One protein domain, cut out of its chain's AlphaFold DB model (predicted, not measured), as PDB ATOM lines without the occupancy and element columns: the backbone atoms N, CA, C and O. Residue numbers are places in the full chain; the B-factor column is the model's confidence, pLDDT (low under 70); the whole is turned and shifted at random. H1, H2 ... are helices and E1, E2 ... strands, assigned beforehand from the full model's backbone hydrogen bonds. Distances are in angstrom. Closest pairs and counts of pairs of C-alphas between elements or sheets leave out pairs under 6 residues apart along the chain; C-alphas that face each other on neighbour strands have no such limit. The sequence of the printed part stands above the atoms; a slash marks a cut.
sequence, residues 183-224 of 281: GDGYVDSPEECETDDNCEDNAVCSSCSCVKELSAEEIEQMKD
ATOM      1  N   GLY A 183      26.214 -18.532 -35.392       76.12
ATOM      2  CA  GLY A 183      27.216 -19.246 -36.183       76.12
ATOM      3  C   GLY A 183      28.112 -18.342 -37.027       76.12
ATOM      4  O   GLY A 183      28.727 -18.826 -37.983       76.12
ATOM      5  N   ASP A 184      28.196 -17.053 -36.702       78.56
ATOM      6  CA  ASP A 184      29.163 -16.125 -37.299       78.56
ATOM      7  C   ASP A 184      30.473 -16.020 -36.487       78.56
ATOM      8  O   ASP A 184      31.462 -15.445 -36.958       78.56
ATOM      9  N   GLY A 185      30.511 -16.659 -35.313       84.00
ATOM     10  CA  GLY A 185      31.662 -16.734 -34.422       84.00
ATOM     11  C   GLY A 185      31.731 -15.614 -33.382       84.00
ATOM     12  O   GLY A 185      32.739 -15.539 -32.672       84.00
ATOM     13  N   TYR A 186      30.708 -14.761 -33.271       82.56
ATOM     14  CA  TYR A 186      30.644 -13.668 -32.304       82.56
ATOM     15  C   TYR A 186      29.302 -13.657 -31.564       82.56
ATOM     16  O   TYR A 186      28.254 -13.647 -32.179       82.56
ATOM     17  N   VAL A 187      29.328 -13.617 -30.226       84.56
ATOM     18  CA  VAL A 187      28.099 -13.478 -29.424       84.56
ATOM     19  C   VAL A 187      27.682 -12.004 -29.420       84.56
ATOM     20  O   VAL A 187      28.235 -11.205 -28.655       84.56
ATOM     21  N   ASP A 188      26.729 -11.637 -30.276       82.94
ATOM     22  CA  ASP A 188      26.243 -10.263 -30.434       82.94
ATOM     23  C   ASP A 188      24.863 -10.078 -29.784       82.94
ATOM     24  O   ASP A 188      23.963 -10.877 -29.967       82.94
ATOM     25  N   SER A 189      24.605  -8.970 -29.078       79.69
ATOM     26  CA  SER A 189      23.257  -8.718 -28.522       79.69
ATOM     27  C   SER A 189      22.202  -8.634 -29.650       79.69
ATOM     28  O   SER A 189      22.371  -7.802 -30.556       79.69
ATOM     29  N   PRO A 190      21.109  -9.437 -29.620       80.38
ATOM     30  CA  PRO A 190      20.482 -10.120 -28.468       80.38
ATOM     31  C   PRO A 190      20.780 -11.631 -28.277       80.38
ATOM     32  O   PRO A 190      20.004 -12.312 -27.614       80.38
ATOM     33  N   GLU A 191      21.847 -12.170 -28.852       88.06
ATOM     34  CA  GLU A 191      22.264 -13.575 -28.734       88.06
ATOM     35  C   GLU A 191      22.791 -13.897 -27.333       88.06
ATOM     36  O   GLU A 191      23.490 -13.093 -26.710       88.06
ATOM     37  N   GLU A 192      22.468 -15.092 -26.840       90.19
ATOM     38  CA  GLU A 192      23.025 -15.632 -25.594       90.19
ATOM     39  C   GLU A 192      24.192 -16.590 -25.861       90.19
ATOM     40  O   GLU A 192      25.039 -16.781 -24.990       90.19
ATOM     41  N   CYS A 193      24.254 -17.185 -27.056       90.50
ATOM     42  CA  CYS A 193      25.265 -18.170 -27.419       90.50
ATOM     43  C   CYS A 193      25.517 -18.239 -28.930       90.50
ATOM     44  O   CYS A 193      24.609 -18.016 -29.729       90.50
ATOM     45  N   GLU A 194      26.744 -18.631 -29.285       90.62
ATOM     46  CA  GLU A 194      27.171 -18.982 -30.650       90.62
ATOM     47  C   GLU A 194      27.381 -20.491 -30.809       90.62
ATOM     48  O   GLU A 194      27.085 -21.089 -31.843       90.62
ATOM     49  N   THR A 195      27.904 -21.116 -29.759       88.44
ATOM     50  CA  THR A 195      28.205 -22.544 -29.672       88.44
ATOM     51  C   THR A 195      27.772 -23.074 -28.311       88.44
ATOM     52  O   THR A 195      27.544 -22.295 -27.382       88.44
ATOM     53  N   ASP A 196      27.693 -24.397 -28.169       89.38
ATOM     54  CA  ASP A 196      27.368 -25.043 -26.888       89.38
ATOM     55  C   ASP A 196      28.364 -24.657 -25.777       89.38
ATOM     56  O   ASP A 196      27.985 -24.568 -24.614       89.38
ATOM     57  N   ASP A 197      29.605 -24.308 -26.138       90.56
ATOM     58  CA  ASP A 197      30.641 -23.844 -25.204       90.56
ATOM     59  C   ASP A 197      30.325 -22.470 -24.575       90.56
ATOM     60  O   ASP A 197      30.941 -22.080 -23.581       90.56
ATOM     61  N   ASN A 198      29.393 -21.704 -25.158       91.62
ATOM     62  CA  ASN A 198      28.939 -20.426 -24.604       91.62
ATOM     63  C   ASN A 198      27.831 -20.592 -23.554       91.62
ATOM     64  O   ASN A 198      27.487 -19.614 -22.890       91.62
ATOM     65  N   CYS A 199      27.276 -21.797 -23.408       91.06
ATOM     66  CA  CYS A 199      26.189 -22.095 -22.489       91.06
ATOM     67  C   CYS A 199      26.686 -22.709 -21.170       91.06
ATOM     68  O   CYS A 199      27.807 -23.204 -21.067       91.06
ATOM     69  N   GLU A 200      25.851 -22.651 -20.127       92.31
ATOM     70  CA  GLU A 200      26.122 -23.345 -18.860       92.31
ATOM     71  C   GLU A 200      26.150 -24.871 -19.050       92.31
ATOM     72  O   GLU A 200      25.534 -25.408 -19.974       92.31
ATOM     73  N   ASP A 201      26.815 -25.588 -18.137       86.94
ATOM     74  CA  ASP A 201      26.867 -27.051 -18.150       86.94
ATOM     75  C   ASP A 201      25.441 -27.647 -18.247       86.94
ATOM     76  O   ASP A 201      24.598 -27.425 -17.371       86.94
ATOM     77  N   ASN A 202      25.193 -28.473 -19.274       84.44
ATOM     78  CA  ASN A 202      23.895 -29.074 -19.650       84.44
ATOM     79  C   ASN A 202      22.900 -28.149 -20.382       84.44
ATOM     80  O   ASN A 202      21.697 -28.431 -20.398       84.44
ATOM     81  N   ALA A 203      23.364 -27.064 -20.996       89.75
ATOM     82  CA  ALA A 203      22.599 -26.314 -21.983       89.75
ATOM     83  C   ALA A 203      23.277 -26.384 -23.357       89.75
ATOM     84  O   ALA A 203      24.499 -26.395 -23.462       89.75
ATOM     85  N   VAL A 204      22.458 -26.443 -24.402       92.19
ATOM     86  CA  VAL A 204      22.892 -26.420 -25.801       92.19
ATOM     87  C   VAL A 204      22.450 -25.122 -26.445       92.19
ATOM     88  O   VAL A 204      21.379 -24.582 -26.137       92.19
ATOM     89  N   CYS A 205      23.274 -24.618 -27.352       90.81
ATOM     90  CA  CYS A 205      22.958 -23.417 -28.086       90.81
ATOM     91  C   CYS A 205      21.968 -23.745 -29.205       90.81
ATOM     92  O   CYS A 205      22.315 -24.341 -30.224       90.81
ATOM     93  N   SER A 206      20.710 -23.345 -29.023       88.31
ATOM     94  CA  SER A 206      19.656 -23.530 -30.018       88.31
ATOM     95  C   SER A 206      19.048 -22.183 -30.373       88.31
ATOM     96  O   SER A 206      18.482 -21.499 -29.520       88.31
ATOM     97  N   SER A 207      19.136 -21.810 -31.652       87.06
ATOM     98  CA  SER A 207      18.627 -20.527 -32.163       87.06
ATOM     99  C   SER A 207      19.165 -19.321 -31.380       87.06
ATOM    100  O   SER A 207      18.400 -18.439 -30.996       87.06
ATOM    101  N   CYS A 208      20.477 -19.319 -31.120       89.12
ATOM    102  CA  CYS A 208      21.192 -18.279 -30.371       89.12
ATOM    103  C   CYS A 208      20.706 -18.061 -28.926       89.12
ATOM    104  O   CYS A 208      20.945 -17.002 -28.343       89.12
ATOM    105  N   SER A 209      20.018 -19.051 -28.352       91.50
ATOM    106  CA  SER A 209      19.589 -19.072 -26.952       91.50
ATOM    107  C   SER A 209      20.061 -20.354 -26.273       91.50
ATOM    108  O   SER A 209      20.043 -21.426 -26.888       91.50
ATOM    109  N   CYS A 210      20.490 -20.260 -25.014       91.56
ATOM    110  CA  CYS A 210      20.927 -21.436 -24.269       91.56
ATOM    111  C   CYS A 210      19.708 -22.201 -23.754       91.56
ATOM    112  O   CYS A 210      19.034 -21.782 -22.811       91.56
ATOM    113  N   VAL A 211      19.423 -23.349 -24.365       92.19
ATOM    114  CA  VAL A 211      18.304 -24.205 -23.969       92.19
ATOM    115  C   VAL A 211      18.846 -25.361 -23.143       92.19
ATOM    116  O   VAL A 211      19.697 -26.120 -23.601       92.19
ATOM    117  N   LYS A 212      18.344 -25.510 -21.915       92.12
ATOM    118  CA  LYS A 212      18.701 -26.634 -21.045       92.12
ATOM    119  C   LYS A 212      18.311 -27.953 -21.717       92.12
ATOM    120  O   LYS A 212      17.142 -28.142 -22.064       92.12
ATOM    121  N   GLU A 213      19.255 -28.879 -21.845       84.69
ATOM    122  CA  GLU A 213      18.936 -30.241 -22.256       84.69
ATOM    123  C   GLU A 213      18.145 -30.926 -21.141       84.69
ATOM    124  O   GLU A 213      18.584 -31.030 -19.993       84.69
ATOM    125  N   LEU A 214      16.940 -31.379 -21.478       84.56
ATOM    126  CA  LEU A 214      16.150 -32.197 -20.571       84.56
ATOM    127  C   LEU A 214      16.786 -33.581 -20.490       84.56
ATOM    128  O   LEU A 214      16.993 -34.252 -21.504       84.56
ATOM    129  N   SER A 215      17.051 -34.033 -19.271       85.69
ATOM    130  CA  SER A 215      17.479 -35.407 -19.034       85.69
ATOM    131  C   SER A 215      16.388 -36.396 -19.469       85.69
ATOM    132  O   SER A 215      15.192 -36.090 -19.448       85.69
ATOM    133  N   ALA A 216      16.780 -37.624 -19.825       85.69
ATOM    134  CA  ALA A 216      15.825 -38.677 -20.192       85.69
ATOM    135  C   ALA A 216      14.757 -38.917 -19.100       85.69
ATOM    136  O   ALA A 216      13.616 -39.258 -19.406       85.69
ATOM    137  N   GLU A 217      15.113 -38.688 -17.835       83.69
ATOM    138  CA  GLU A 217      14.231 -38.802 -16.672       83.69
ATOM    139  C   GLU A 217      13.193 -37.666 -16.613       83.69
ATOM    140  O   GLU A 217      12.015 -37.924 -16.360       83.69
ATOM    141  N   GLU A 218      13.592 -36.422 -16.903       84.81
ATOM    142  CA  GLU A 218      12.676 -35.276 -17.003       84.81
ATOM    143  C   GLU A 218      11.716 -35.426 -18.197       84.81
ATOM    144  O   GLU A 218      10.529 -35.113 -18.080       84.81
ATOM    145  N   ILE A 219      12.191 -35.965 -19.326       84.62
ATOM    146  CA  ILE A 219      11.358 -36.217 -20.513       84.62
ATOM    147  C   ILE A 219      10.249 -37.233 -20.204       84.62
ATOM    148  O   ILE A 219       9.100 -37.029 -20.607       84.62
ATOM    149  N   GLU A 220      10.550 -38.314 -19.479       86.31
ATOM    150  CA  GLU A 220       9.533 -39.300 -19.086       86.31
ATOM    151  C   GLU A 220       8.515 -38.708 -18.093       86.31
ATOM    152  O   GLU A 220       7.310 -38.902 -18.262       86.31
ATOM    153  N   GLN A 221       8.949 -37.869 -17.144       83.69
ATOM    154  CA  GLN A 221       8.032 -37.162 -16.233       83.69
ATOM    155  C   GLN A 221       7.108 -36.168 -16.960       83.69
ATOM    156  O   GLN A 221       5.926 -36.035 -16.612       83.69
ATOM    157  N   MET A 222       7.607 -35.484 -17.994       82.38
ATOM    158  CA  MET A 222       6.789 -34.596 -18.826       82.38
ATOM    159  C   MET A 222       5.780 -35.374 -19.678       82.38
ATOM    160  O   MET A 222       4.632 -34.944 -19.798       82.38
ATOM    161  N   LYS A 223       6.154 -36.543 -20.218       83.69
ATOM    162  CA  LYS A 223       5.219 -37.418 -20.950       83.69
ATOM    163  C   LYS A 223       4.095 -37.942 -20.060       83.69
ATOM    164  O   LYS A 223       2.947 -37.985 -20.507       83.69
ATOM    165  N   ASP A 224       4.396 -38.301 -18.816       82.06
ATOM    166  CA  ASP A 224       3.386 -38.758 -17.856       82.06
ATOM    167  C   ASP A 224       2.438 -37.631 -17.429       82.06
ATOM    168  O   ASP A 224       1.241 -37.863 -17.245       82.06
TER     169      ASP A 224
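Overview. This is residues 183 to 224 of the 281 residues of an uncharacterized protein of Candidatus Woesearchaeota archaeon CG10_big_fil_rev_8_21_14_0_10_37_12 (UniProt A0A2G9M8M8). A long winding stretch with no named element, residues 183 to 202, leads into a small two-stranded hairpin, E1 and E2, and a short helix, H1, follows at the far end, where its residues 216 to 221 stick out. The 42 printed residues hold E1, E2 and H1 in that order, with the strands antiparallel. The class is mixed, with 17 residues in named elements, under half. The whole is loose, with a radius of gyration of the C-alphas of 12.6 A and spans of 39 by 16 by 13 A.

Along the chain. E1 is residues 203 to 206, 9.0 A long, from C-alpha 203 at (22.599, -26.314, -21.983). E2 is residues 209 to 212, 9.6 A. H1 is residues 216 to 224, 12.7 A, ending with C-alpha 224 at (3.386, -38.758, -17.856).

Arrangement. E1 and E2 form an antiparallel hairpin at 140 degrees; N 204 and O 211 are 2.9 A apart, within hydrogen-bond range. H1 and E1 are apart. In H1 every O i to N i+4 pair is within hydrogen-bond range.

Size, cuts and confidence. The farthest C-alphas, of Tyr 186 and Asp 224, are 39.8 A apart. The printed part has no cut, both links are tight, and no printed residue is under 70 in pLDDT.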